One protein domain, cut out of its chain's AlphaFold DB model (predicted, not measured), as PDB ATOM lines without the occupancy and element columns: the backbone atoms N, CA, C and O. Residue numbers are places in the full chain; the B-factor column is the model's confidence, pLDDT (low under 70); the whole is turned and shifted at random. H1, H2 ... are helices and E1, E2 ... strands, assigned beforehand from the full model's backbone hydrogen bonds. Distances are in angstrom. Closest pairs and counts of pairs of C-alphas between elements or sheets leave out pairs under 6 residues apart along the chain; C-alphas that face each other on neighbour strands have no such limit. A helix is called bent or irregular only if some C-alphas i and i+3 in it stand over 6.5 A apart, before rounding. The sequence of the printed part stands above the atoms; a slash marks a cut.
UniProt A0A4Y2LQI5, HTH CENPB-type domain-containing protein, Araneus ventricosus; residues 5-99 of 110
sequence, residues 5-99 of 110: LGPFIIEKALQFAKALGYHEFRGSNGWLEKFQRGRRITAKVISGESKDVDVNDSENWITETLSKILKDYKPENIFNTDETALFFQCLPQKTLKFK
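Overview. This is residues 5 to 99 of the 110 residues of the protein "HTH CENPB-type domain-containing protein" of Araneus ventricosus (UniProt A0A4Y2LQI5). The printed part is a large open loop of chain with an empty middle: it leaves a small head of H1 and H2, runs out through a long bare link to H3, which stands alone at the far end, and comes back through H4 to the head's side. There two very short strands, E1 and E2, come side by side and close the loop loosely, while H1 and H2 stand crosswise to each other. The 95 residues printed hold four named helices and two named strands, in the order H1, H2, E1, H3, H4, E2; the sheet, E1 - E2, is antiparallel, and the class is mostly helix. The whole is extended, with a radius of gyration of the C-alphas of 21.6 A, and elongated, spanning 60 by 31 by 20 A.

Along the chain. The sheet's strands are E1, residues 41 to 43, and E2, residues 96 to 98, which ends at C-alpha 98 at (8.686, 117.773, 31.799). H1 is residues 5 to 19, 21.5 A long, and begins at C-alpha 5 at (16.886, 128.634, 24.219). H2 is residues 29 to 38, 14.1 A long. H3, the longest helix, is residues 55 to 71, 23.5 A long, and begins at C-alpha 55 at (-5.404, 138.496, 1.535). It is neither bent nor irregular, but only just: C-alphas 63 and 66 are 6.3 A apart. H4 is residues 82 to 90, 12.1 A long.

Arrangement. E1 and E2 are antiparallel neighbours, with 142 degrees between their directions. C-alphas 41 and 98 face each other at 5.5 A, and C-alphas 43 and 96 at 5.1 A, but no backbone N and O across the pair are within hydrogen-bond range. The closest C-alphas of H2 and E1 are those of Gln 36 and Thr 42, 6.9 A apart. H1 touches H2 with residues 6 to 10 alone; the closest C-alphas are those of Ile 10 and Leu 32, 7.1 A apart. Their lines are about perpendicular, at 89 degrees. H3 and H4 are apart, and neither touches a helix. In H1, H2 and H4 every O i to N i+4 pair is within hydrogen-bond range; in H3, 10 of 13 are.

Size, cuts and confidence. The two C-alphas farthest apart are those of Gly 21 and Glu 64, at 61.5 A. The printed part has no cut, and the link from E1 to H3, 11 residues, is long. Residues 49 to 69, of which 55 to 69 belong to H3, stand free, as do residues 71 to 77 and residues 79 to 90, of which 82 to 90 belong to H4. The mean pLDDT of the printed part is 72.6; it is under 70 at residue 5, residues 40 to 55 and residues 81 to 99.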
ATOM      1  N   LEU A   5      17.004 128.987  22.793       66.50
ATOM      2  CA  LEU A   5      16.886 128.634  24.219       66.50
ATOM      3  C   LEU A   5      18.187 128.079  24.825       66.50
ATOM      4  O   LEU A   5      18.383 128.127  26.038       66.50
ATOM      5  N   GLY A   6      19.078 127.538  23.991       76.38
ATOM      6  CA  GLY A   6      20.339 126.950  24.449       76.38
ATOM      7  C   GLY A   6      21.243 127.940  25.193       76.38
ATOM      8  O   GLY A   6      21.603 127.651  26.337       76.38
ATOM      9  N   PRO A   7      21.547 129.115  24.607       82.81
ATOM     10  CA  PRO A   7      22.364 130.138  25.259       82.81
ATOM     11  C   PRO A   7      21.789 130.596  26.606       82.81
ATOM     12  O   PRO A   7      22.518 130.659  27.591       82.81
ATOM     13  N   PHE A   8      20.469 130.797  26.691       81.62
ATOM     14  CA  PHE A   8      19.800 131.220  27.925       81.62
ATOM     15  C   PHE A   8      19.922 130.191  29.064       81.62
ATOM     16  O   PHE A   8      20.199 130.545  30.211       81.62
ATOM     17  N   ILE A   9      19.747 128.897  28.763       83.12
ATOM     18  CA  ILE A   9      19.893 127.828  29.767       83.12
ATOM     19  C   ILE A   9      21.340 127.753  30.268       83.12
ATOM     20  O   ILE A   9      21.567 127.580  31.467       83.12
ATOM     21  N   ILE A  10      22.312 127.887  29.363       87.69
ATOM     22  CA  ILE A  10      23.741 127.897  29.699       87.69
ATOM     23  C   ILE A  10      24.072 129.088  30.604       87.69
ATOM     24  O   ILE A  10      24.740 128.913  31.622       87.69
ATOM     25  N   GLU A  11      23.560 130.275  30.290       88.69
ATOM     26  CA  GLU A  11      23.789 131.482  31.083       88.69
ATOM     27  C   GLU A  11      23.207 131.372  32.496       88.69
ATOM     28  O   GLU A  11      23.890 131.663  33.481       88.69
ATOM     29  N   LYS A  12      21.979 130.858  32.634       88.38
ATOM     30  CA  LYS A  12      21.392 130.602  33.958       88.38
ATOM     31  C   LYS A  12      22.171 129.552  34.741       88.38
ATOM     32  O   LYS A  12      22.397 129.728  35.936       88.38
ATOM     33  N   ALA A  13      22.633 128.492  34.083       88.50
ATOM     34  CA  ALA A  13      23.473 127.485  34.723       88.50
ATOM     35  C   ALA A  13      24.808 128.066  35.215       88.50
ATOM     36  O   ALA A  13      25.241 127.729  36.313       88.50
ATOM     37  N   LEU A  14      25.419 128.981  34.457       91.38
ATOM     38  CA  LEU A  14      26.624 129.706  34.870       91.38
ATOM     39  C   LEU A  14      26.374 130.592  36.096       91.38
ATOM     40  O   LEU A  14      27.200 130.607  37.007       91.38
ATOM     41  N   GLN A  15      25.242 131.302  36.150       92.31
ATOM     42  CA  GLN A  15      24.863 132.103  37.322       92.31
ATOM     43  C   GLN A  15      24.744 131.231  38.580       92.31
ATOM     44  O   GLN A  15      25.326 131.563  39.611       92.31
ATOM     45  N   PHE A  16      24.060 130.086  38.485       90.94
ATOM     46  CA  PHE A  16      23.944 129.151  39.608       90.94
ATOM     47  C   PHE A  16      25.282 128.525  39.992       90.94
ATOM     48  O   PHE A  16      25.576 128.417  41.178       90.94
ATOM     49  N   ALA A  17      26.110 128.144  39.019       93.44
ATOM     50  CA  ALA A  17      27.427 127.586  39.291       93.44
ATOM     51  C   ALA A  17      28.298 128.576  40.078       93.44
ATOM     52  O   ALA A  17      28.867 128.199  41.096       93.44
ATOM     53  N   LYS A  18      28.310 129.855  39.681       93.38
ATOM     54  CA  LYS A  18      29.000 130.921  40.424       93.38
ATOM     55  C   LYS A  18      28.453 131.085  41.842       93.38
ATOM     56  O   LYS A  18      29.239 131.145  42.778       93.38
ATOM     57  N   ALA A  19      27.130 131.121  42.005       94.31
ATOM     58  CA  ALA A  19      26.497 131.248  43.320       94.31
ATOM     59  C   ALA A  19      26.804 130.060  44.253       94.31
ATOM     60  O   ALA A  19      26.826 130.222  45.467       94.31
ATOM     61  N   LEU A  20      27.061 128.879  43.688       93.62
ATOM     62  CA  LEU A  20      27.421 127.659  44.413       93.62
ATOM     63  C   LEU A  20      28.945 127.462  44.567       93.62
ATOM     64  O   LEU A  20      29.364 126.429  45.078       93.62
ATOM     65  N   GLY A  21      29.774 128.413  44.117       93.75
ATOM     66  CA  GLY A  21      31.241 128.344  44.208       93.75
ATOM     67  C   GLY A  21      31.935 127.529  43.106       93.75
ATOM     68  O   GLY A  21      33.149 127.343  43.137       93.75
ATOM     69  N   TYR A  22      31.205 127.063  42.090       92.62
ATOM     70  CA  TYR A  22      31.752 126.343  40.936       92.62
ATOM     71  C   TYR A  22      32.174 127.308  39.820       92.62
ATOM     72  O   TYR A  22      31.522 127.419  38.778       92.62
ATOM     73  N   HIS A  23      33.287 128.010  40.024       89.56
ATOM     74  CA  HIS A  23      33.794 129.008  39.071       89.56
ATOM     75  C   HIS A  23      34.322 128.414  37.754       89.56
ATOM     76  O   HIS A  23      34.353 129.105  36.738       89.56
ATOM     77  N   GLU A  24      34.695 127.134  37.748       91.94
ATOM     78  CA  GLU A  24      35.232 126.442  36.568       91.94
ATOM     79  C   GLU A  24      34.152 125.864  35.645       91.94
ATOM     80  O   GLU A  24      34.457 125.346  34.568       91.94
ATOM     81  N   PHE A  25      32.877 125.940  36.040       90.38
ATOM     82  CA  PHE A  25      31.793 125.417  35.224       90.38
ATOM     83  C   PHE A  25      31.709 126.167  33.889       90.38
ATOM     84  O   PHE A  25      31.497 127.377  33.841       90.38
ATOM     85  N   ARG A  26      31.824 125.426  32.785       84.19
ATOM     86  CA  ARG A  26      31.631 125.930  31.422       84.19
ATOM     87  C   ARG A  26      30.458 125.182  30.805       84.19
ATOM     88  O   ARG A  26      30.576 124.004  30.465       84.19
ATOM     89  N   GLY A  27      29.311 125.848  30.694       82.88
ATOM     90  CA  GLY A  27      28.108 125.271  30.097       82.88
ATOM     91  C   GLY A  27      28.294 125.040  28.596       82.88
ATOM     92  O   GLY A  27      27.959 125.891  27.783       82.88
ATOM     93  N   SER A  28      28.864 123.895  28.226       88.06
ATOM     94  CA  SER A  28      29.075 123.504  26.831       88.06
ATOM     95  C   SER A  28      27.785 122.996  26.182       88.06
ATOM     96  O   SER A  28      26.860 122.539  26.861       88.06
ATOM     97  N   ASN A  29      27.744 122.984  24.848       82.31
ATOM     98  CA  ASN A  29      26.629 122.383  24.108       82.31
ATOM     99  C   ASN A  29      26.446 120.895  24.460       82.31
ATOM    100  O   ASN A  29      25.322 120.445  24.670       82.31
ATOM    101  N   GLY A  30      27.542 120.147  24.632       85.38
ATOM    102  CA  GLY A  30      27.483 118.743  25.050       85.38
ATOM    103  C   GLY A  30      26.951 118.555  26.478       85.38
ATOM    104  O   GLY A  30      26.248 117.582  26.756       85.38
ATOM    105  N   TRP A  31      27.240 119.491  27.390       88.81
ATOM    106  CA  TRP A  31      26.629 119.507  28.720       88.81
ATOM    107  C   TRP A  31      25.121 119.770  28.632       88.81
ATOM    108  O   TRP A  31      24.341 119.035  29.237       88.81
ATOM    109  N   LEU A  32      24.708 120.757  27.832       85.75
ATOM    110  CA  LEU A  32      23.302 121.112  27.638       85.75
ATOM    111  C   LEU A  32      22.488 119.934  27.080       85.75
ATOM    112  O   LEU A  32      21.413 119.629  27.597       85.75
ATOM    113  N   GLU A  33      23.009 119.227  26.076       82.56
ATOM    114  CA  GLU A  33      22.365 118.036  25.506       82.56
ATOM    115  C   GLU A  33      22.221 116.906  26.531       82.56
ATOM    116  O   GLU A  33      21.147 116.311  26.671       82.56
ATOM    117  N   LYS A  34      23.284 116.622  27.298       83.81
ATOM    118  CA  LYS A  34      23.249 115.619  28.373       83.81
ATOM    119  C   LYS A  34      22.255 116.005  29.469       83.81
ATOM    120  O   LYS A  34      21.506 115.145  29.930       83.81
ATOM    121  N   PHE A  35      22.216 117.278  29.854       81.94
ATOM    122  CA  PHE A  35      21.294 117.819  30.848       81.94
ATOM    123  C   PHE A  35      19.834 117.680  30.403       81.94
ATOM    124  O   PHE A  35      19.000 117.172  31.157       81.94
ATOM    125  N   GLN A  36      19.531 118.061  29.160       79.50
ATOM    126  CA  GLN A  36      18.190 117.936  28.587       79.50
ATOM    127  C   GLN A  36      17.748 116.470  28.498       79.50
ATOM    128  O   GLN A  36      16.638 116.131  28.920       79.50
ATOM    129  N   ARG A  37      18.639 115.581  28.036       77.50
ATOM    130  CA  ARG A  37      18.389 114.134  27.958       77.50
ATOM    131  C   ARG A  37      18.167 113.511  29.337       77.50
ATOM    132  O   ARG A  37      17.195 112.780  29.521       77.50
ATOM    133  N   GLY A  38      19.026 113.823  30.307       73.12
ATOM    134  CA  GLY A  38      18.959 113.283  31.667       73.12
ATOM    135  C   GLY A  38      17.706 113.722  32.427       73.12
ATOM    136  O   GLY A  38      17.071 112.908  33.092       73.12
ATOM    137  N   ARG A  39      17.289 114.984  32.272       71.44
ATOM    138  CA  ARG A  39      16.080 115.524  32.922       71.44
ATOM    139  C   ARG A  39      14.797 115.327  32.112       71.44
ATOM    140  O   ARG A  39      13.758 115.861  32.490       71.44
ATOM    141  N   ARG A  40      14.852 114.569  31.005       66.00
ATOM    142  CA  ARG A  40      13.723 114.340  30.080       66.00
ATOM    143  C   ARG A  40      13.055 115.644  29.627       66.00
ATOM    144  O   ARG A  40      11.851 115.681  29.369       66.00
ATOM    145  N   ILE A  41      13.846 116.708  29.531       65.75
ATOM    146  CA  ILE A  41      13.427 118.008  29.029       65.75
ATOM    147  C   ILE A  41      13.416 117.876  27.508       65.75
ATOM    148  O   ILE A  41      14.451 117.965  26.853       65.75
ATOM    149  N   THR A  42      12.247 117.582  26.943       57.47
ATOM    150  CA  THR A  42      12.079 117.551  25.487       57.47
ATOM    151  C   THR A  42      11.584 118.917  25.056       57.47
ATOM    152  O   THR A  42      10.484 119.331  25.424       57.47
ATOM    153  N   ALA A  43      12.395 119.636  24.294       52.56
ATOM    154  CA  ALA A  43      11.947 120.880  23.712       52.56
ATOM    155  C   ALA A  43      10.989 120.529  22.556       52.56
ATOM    156  O   ALA A  43      11.351 119.836  21.608       52.56
ATOM    157  N   LYS A  44       9.718 120.916  22.675       47.53
ATOM    158  CA  LYS A  44       8.698 120.679  21.646       47.53
ATOM    159  C   LYS A  44       8.494 121.986  20.893       47.53
ATOM    160  O   LYS A  44       8.400 123.030  21.525       47.53
ATOM    161  N   VAL A  45       8.476 121.940  19.563       44.44
ATOM    162  CA  VAL A  45       8.119 123.109  18.749       44.44
ATOM    163  C   VAL A  45       6.639 123.389  18.972       44.44
ATOM    164  O   VAL A  45       5.815 122.534  18.653       44.44
ATOM    165  N   ILE A  46       6.302 124.538  19.553       46.78
ATOM    166  CA  ILE A  46       4.961 125.096  19.414       46.78
ATOM    167  C   ILE A  46       5.026 125.874  18.109       46.78
ATOM    168  O   ILE A  46       5.531 126.988  18.049       46.78
ATOM    169  N   SER A  47       4.644 125.201  17.030       44.84
ATOM    170  CA  SER A  47       4.349 125.873  15.775       44.84
ATOM    171  C   SER A  47       3.219 126.851  16.074       44.84
ATOM    172  O   SER A  47       2.119 126.407  16.394       44.84
ATOM    173  N   GLY A  48       3.491 128.155  16.027       45.75
ATOM    174  CA  GLY A  48       2.423 129.110  15.769       45.75
ATOM    175  C   GLY A  48       1.894 128.770  14.385       45.75
ATOM    176  O   GLY A  48       2.683 128.672  13.446       45.75
ATOM    177  N   GLU A  49       0.611 128.448  14.273       44.06
ATOM    178  CA  GLU A  49      -0.029 128.312  12.971       44.06
ATOM    179  C   GLU A  49       0.136 129.648  12.232       44.06
ATOM    180  O   GLU A  49      -0.599 130.591  12.491       44.06
ATOM    181  N   SER A  50       1.097 129.745  11.315       50.75
ATOM    182  CA  SER A  50       0.942 130.645  10.177       50.75
ATOM    183  C   SER A  50       0.068 129.879   9.199       50.75
ATOM    184  O   SER A  50       0.571 129.196   8.308       50.75
ATOM    185  N   LYS A  51      -1.243 129.868   9.459       49.88
ATOM    186  CA  LYS A  51      -2.194 129.524   8.406       49.88
ATOM    187  C   LYS A  51      -2.023 130.587   7.330       49.88
ATOM    188  O   LYS A  51      -1.931 131.767   7.649       49.88
ATOM    189  N   ASP A  52      -1.885 130.133   6.098       57.00
ATOM    190  CA  ASP A  52      -1.974 130.958   4.904       57.00
ATOM    191  C   ASP A  52      -3.354 131.635   4.949       57.00
ATOM    192  O   ASP A  52      -4.377 130.960   4.821       57.00
ATOM    193  N   VAL A  53      -3.396 132.909   5.343       55.38
ATOM    194  CA  VAL A  53      -4.638 133.685   5.410       55.38
ATOM    195  C   VAL A  53      -4.787 134.364   4.060       55.38
ATOM    196  O   VAL A  53      -3.885 135.084   3.634       55.38
ATOM    197  N   ASP A  54      -5.918 134.127   3.397       66.94
ATOM    198  CA  ASP A  54      -6.262 134.799   2.151       66.94
ATOM    199  C   ASP A  54      -6.233 136.324   2.370       66.94
ATOM    200  O   ASP A  54      -6.791 136.859   3.338       66.94
ATOM    201  N   VAL A  55      -5.536 137.035   1.485       67.00
ATOM    202  CA  VAL A  55      -5.404 138.496   1.535       67.00
ATOM    203  C   VAL A  55      -6.785 139.156   1.480       67.00
ATOM    204  O   VAL A  55      -7.019 140.145   2.172       67.00
ATOM    205  N   ASN A  56      -7.732 138.552   0.756       71.25
ATOM    206  CA  ASN A  56      -9.100 139.044   0.636       71.25
ATOM    207  C   ASN A  56      -9.890 138.909   1.954       71.25
ATOM    208  O   ASN A  56     -10.597 139.834   2.358       71.25
ATOM    209  N   ASP A  57      -9.721 137.799   2.679       72.06
ATOM    210  CA  ASP A  57     -10.333 137.616   4.006       72.06
ATOM    211  C   ASP A  57      -9.734 138.583   5.036       72.06
ATOM    212  O   ASP A  57     -10.431 139.093   5.921       72.06
ATOM    213  N   SER A  58      -8.443 138.886   4.889       72.81
ATOM    214  CA  SER A  58      -7.729 139.853   5.724       72.81
ATOM    215  C   SER A  58      -8.257 141.277   5.519       72.81
ATOM    216  O   SER A  58      -8.489 141.999   6.492       72.81
ATOM    217  N   GLU A  59      -8.497 141.679   4.270       80.12
ATOM    218  CA  GLU A  59      -9.055 142.993   3.933       80.12
ATOM    219  C   GLU A  59     -10.501 143.151   4.413       80.12
ATOM    220  O   GLU A  59     -10.844 144.188   4.999       80.12
ATOM    221  N   ASN A  60     -11.341 142.122   4.259       83.44
ATOM    222  CA  ASN A  60     -12.709 142.163   4.782       83.44
ATOM    223  C   ASN A  60     -12.727 142.257   6.318       83.44
ATOM    224  O   ASN A  60     -13.501 143.015   6.905       83.44
ATOM    225  N   TRP A  61     -11.824 141.542   6.995       82.12
ATOM    226  CA  TRP A  61     -11.687 141.619   8.447       82.12
ATOM    227  C   TRP A  61     -11.311 143.027   8.936       82.12
ATOM    228  O   TRP A  61     -11.924 143.541   9.880       82.12
ATOM    229  N   ILE A  62     -10.337 143.670   8.283       83.12
ATOM    230  CA  ILE A  62      -9.899 145.035   8.613       83.12
ATOM    231  C   ILE A  62     -11.034 146.037   8.373       83.12
ATOM    232  O   ILE A  62     -11.333 146.874   9.226       83.12
ATOM    233  N   THR A  63     -11.688 145.962   7.219       82.06
ATOM    234  CA  THR A  63     -12.689 146.963   6.833       82.06
ATOM    235  C   THR A  63     -13.975 146.834   7.640       82.06
ATOM    236  O   THR A  63     -14.459 147.839   8.167       82.06
ATOM    237  N   GLU A  64     -14.507 145.625   7.809       85.88
ATOM    238  CA  GLU A  64     -15.809 145.434   8.444       85.88
ATOM    239  C   GLU A  64     -15.728 145.230   9.952       85.88
ATOM    240  O   GLU A  64     -16.565 145.765  10.684       85.88
ATOM    241  N   THR A  65     -14.765 144.442  10.430       83.06
ATOM    242  CA  THR A  65     -14.750 144.013  11.835       83.06
ATOM    243  C   THR A  65     -13.901 144.933  12.690       83.06
ATOM    244  O   THR A  65     -14.390 145.448  13.698       83.06
ATOM    245  N   LEU A  66     -12.670 145.228  12.266       84.75
ATOM    246  CA  LEU A  66     -11.794 146.132  13.012       84.75
ATOM    247  C   LEU A  66     -12.400 147.539  13.103       84.75
ATOM    248  O   LEU A  66     -12.444 148.108  14.191       84.75
ATOM    249  N   SER A  67     -12.970 148.066  12.015       84.12
ATOM    250  CA  SER A  67     -13.645 149.374  12.032       84.12
ATOM    251  C   SER A  67     -14.851 149.436  12.973       84.12
ATOM    252  O   SER A  67     -15.136 150.502  13.514       84.12
ATOM    253  N   LYS A  68     -15.589 148.333  13.170       87.06
ATOM    254  CA  LYS A  68     -16.695 148.283  14.144       87.06
ATOM    255  C   LYS A  68     -16.162 148.302  15.567       87.06
ATOM    256  O   LYS A  68     -16.632 149.102  16.361       87.06
ATOM    257  N   ILE A  69     -15.145 147.488  15.846       84.69
ATOM    258  CA  ILE A  69     -14.505 147.433  17.163       84.69
ATOM    259  C   ILE A  69     -13.943 148.810  17.521       84.69
ATOM    260  O   ILE A  69     -14.243 149.325  18.586       84.69
ATOM    261  N   LEU A  70     -13.201 149.455  16.617       84.06
ATOM    262  CA  LEU A  70     -12.571 150.753  16.878       84.06
ATOM    263  C   LEU A  70     -13.566 151.891  17.153       84.06
ATOM    264  O   LEU A  70     -13.192 152.846  17.826       84.06
ATOM    265  N   LYS A  71     -14.821 151.804  16.691       86.06
ATOM    266  CA  LYS A  71     -15.859 152.802  17.017       86.06
ATOM    267  C   LYS A  71     -16.235 152.802  18.498       86.06
ATOM    268  O   LYS A  71     -16.638 153.844  19.008       86.06
ATOM    269  N   ASP A  72     -16.078 151.668  19.175       88.44
ATOM    270  CA  ASP A  72     -16.430 151.516  20.588       88.44
ATOM    271  C   ASP A  72     -15.294 151.959  21.530       88.44
ATOM    272  O   ASP A  72     -15.505 152.098  22.738       88.44
ATOM    273  N   TYR A  73     -14.093 152.222  20.999       83.94
ATOM    274  CA  TYR A  73     -12.934 152.662  21.776       83.94
ATOM    275  C   TYR A  73     -12.569 154.111  21.461       83.94
ATOM    276  O   TYR A  73     -12.521 154.547  20.314       83.94
ATOM    277  N   LYS A  74     -12.245 154.877  22.506       84.56
ATOM    278  CA  LYS A  74     -11.642 156.201  22.337       84.56
ATOM    279  C   LYS A  74     -10.212 156.060  21.802       84.56
ATOM    280  O   LYS A  74      -9.536 155.112  22.204       84.56
ATOM    281  N   PRO A  75      -9.710 157.020  21.002       79.00
ATOM    282  CA  PRO A  75      -8.339 156.991  20.485       79.00
ATOM    283  C   PRO A  75      -7.271 156.808  21.572       79.00
ATOM    284  O   PRO A  75      -6.293 156.102  21.369       79.00
ATOM    285  N   GLU A  76      -7.501 157.378  22.755       81.38
ATOM    286  CA  GLU A  76      -6.620 157.287  23.929       81.38
ATOM    287  C   GLU A  76      -6.488 155.863  24.502       81.38
ATOM    288  O   GLU A  76      -5.542 155.575  25.228       81.38
ATOM    289  N   ASN A  77      -7.423 154.966  24.170       78.75
ATOM    290  CA  ASN A  77      -7.429 153.567  24.601       78.75
ATOM    291  C   ASN A  77      -6.882 152.612  23.526       78.75
ATOM    292  O   ASN A  77      -6.928 151.394  23.709       78.75
ATOM    293  N   ILE A  78      -6.395 153.139  22.398       79.38
ATOM    294  CA  ILE A  78      -5.790 152.351  21.324       79.38
ATOM    295  C   ILE A  78      -4.277 152.371  21.531       79.38
ATOM    296  O   ILE A  78      -3.587 153.314  21.153       79.38
ATOM    297  N   PHE A  79      -3.756 151.313  22.147       74.69
ATOM    298  CA  PHE A  79      -2.326 151.171  22.404       74.69
ATOM    299  C   PHE A  79      -1.654 150.375  21.283       74.69
ATOM    300  O   PHE A  79      -2.106 149.283  20.931       74.69
ATOM    301  N   ASN A  80      -0.549 150.898  20.744       71.81
ATOM    302  CA  ASN A  80       0.337 150.106  19.897       71.81
ATOM    303  C   ASN A  80       0.997 149.033  20.771       71.81
ATOM    304  O   ASN A  80       1.579 149.342  21.809       71.81
ATOM    305  N   THR A  81       0.867 147.769  20.378       66.38
ATOM    306  CA  THR A  81       1.441 146.646  21.129       66.38
ATOM    307  C   THR A  81       2.679 146.078  20.455       66.38
ATOM    308  O   THR A  81       3.160 145.057  20.922       66.38
ATOM    309  N   ASP A  82       3.219 146.692  19.399       58.53
ATOM    310  CA  ASP A  82       4.380 146.166  18.662       58.53
ATOM    311  C   ASP A  82       5.585 145.828  19.561       58.53
ATOM    312  O   ASP A  82       6.167 144.750  19.429       58.53
ATOM    313  N   GLU A  83       5.891 146.660  20.554       52.75
ATOM    314  CA  GLU A  83       6.959 146.427  21.529       52.75
ATOM    315  C   GLU A  83       6.614 145.288  22.506       52.75
ATOM    316  O   GLU A  83       7.483 144.510  22.911       52.75
ATOM    317  N   THR A  84       5.330 145.107  22.837       53.03
ATOM    318  CA  THR A  84       4.865 143.989  23.684       53.03
ATOM    319  C   THR A  84       4.766 142.690  22.881       53.03
ATOM    320  O   THR A  84       5.053 141.606  23.386       53.03
ATOM    321  N   ALA A  85       4.416 142.783  21.601       53.53
ATOM    322  CA  ALA A  85       4.386 141.689  20.648       53.53
ATOM    323  C   ALA A  85       5.803 141.188  20.361       53.53
ATOM    324  O   ALA A  85       5.997 139.979  20.227       53.53
ATOM    325  N   LEU A  86       6.805 142.076  20.380       54.91
ATOM    326  CA  LEU A  86       8.214 141.693  20.368       54.91
ATOM    327  C   LEU A  86       8.553 140.810  21.574       54.91
ATOM    328  O   LEU A  86       9.234 139.801  21.425       54.91
ATOM    329  N   PHE A  87       8.009 141.113  22.757       50.97
ATOM    330  CA  PHE A  87       8.166 140.266  23.941       50.97
ATOM    331  C   PHE A  87       7.525 138.880  23.748       50.97
ATOM    332  O   PHE A  87       8.121 137.876  24.136       50.97
ATOM    333  N   PHE A  88       6.372 138.792  23.071       53.47
ATOM    334  CA  PHE A  88       5.750 137.517  22.679       53.47
ATOM    335  C   PHE A  88       6.510 136.773  21.563       53.47
ATOM    336  O   PHE A  88       6.528 135.543  21.573       53.47
ATOM    337  N   GLN A  89       7.181 137.471  20.641       54.84
ATOM    338  CA  GLN A  89       8.099 136.869  19.661       54.84
ATOM    339  C   GLN A  89       9.407 136.389  20.305       54.84
ATOM    340  O   GLN A  89       9.970 135.373  19.890       54.84
ATOM    341  N   CYS A  90       9.888 137.099  21.326       52.94
ATOM    342  CA  CYS A  90      11.058 136.729  22.116       52.94
ATOM    343  C   CYS A  90      10.762 135.612  23.120       52.94
ATOM    344  O   CYS A  90      11.706 134.997  23.629       52.94
ATOM    345  N   LEU A  91       9.486 135.288  23.379       55.09
ATOM    346  CA  LEU A  91       9.158 134.041  24.050       55.09
ATOM    347  C   LEU A  91       9.699 132.897  23.188       55.09
ATOM    348  O   LEU A  91       9.386 132.792  22.000       55.09
ATOM    349  N   PRO A  92      10.520 132.006  23.757       49.19
ATOM    350  CA  PRO A  92      11.020 130.877  23.005       49.19
ATOM    351  C   PRO A  92       9.814 130.086  22.490       49.19
ATOM    352  O   PRO A  92       9.032 129.574  23.288       49.19
ATOM    353  N   GLN A  93       9.709 129.917  21.162       49.66
ATOM    354  CA  GLN A  93       8.698 129.106  20.444       49.66
ATOM    355  C   GLN A  93       8.548 127.659  20.969       49.66
ATOM    356  O   GLN A  93       7.817 126.834  20.424       49.66
ATOM    357  N   LYS A  94       9.335 127.278  21.974       49.06
ATOM    358  CA  LYS A  94       9.538 125.926  22.457       49.06
ATOM    359  C   LYS A  94       9.595 125.978  23.978       49.06
ATOM    360  O   LYS A  94      10.657 126.177  24.563       49.06
ATOM    361  N   THR A  95       8.448 125.800  24.626       52.25
ATOM    362  CA  THR A  95       8.386 125.630  26.082       52.25
ATOM    363  C   THR A  95       8.888 124.241  26.466       52.25
ATOM    364  O   THR A  95       8.578 123.228  25.829       52.25
ATOM    365  N   LEU A  96       9.685 124.187  27.528       51.62
ATOM    366  CA  LEU A  96      10.213 122.949  28.086       51.62
ATOM    367  C   LEU A  96       9.094 122.217  28.835       51.62
ATOM    368  O   LEU A  96       8.655 122.671  29.888       51.62
ATOM    369  N   LYS A  97       8.623 121.080  28.311       54.81
ATOM    370  CA  LYS A  97       7.679 120.214  29.035       54.81
ATOM    371  C   LYS A  97       8.434 119.079  29.726       54.81
ATOM    372  O   LYS A  97       9.202 118.355  29.092       54.81
ATOM    373  N   PHE A  98       8.187 118.907  31.023       46.28
ATOM    374  CA  PHE A  98       8.686 117.773  31.799       46.28
ATOM    375  C   PHE A  98       7.831 116.533  31.504       46.28
ATOM    376  O   PHE A  98       6.623 116.525  31.752       46.28
ATOM    377  N   LYS A  99       8.430 115.469  30.961       51.84
ATOM    378  CA  LYS A  99       7.712 114.210  30.722       51.84
ATOM    379  C   LYS A  99       7.648 113.410  32.028       51.84
ATOM    380  O   LYS A  99       8.622 112.754  32.399       51.84
TER     381      LYS A  99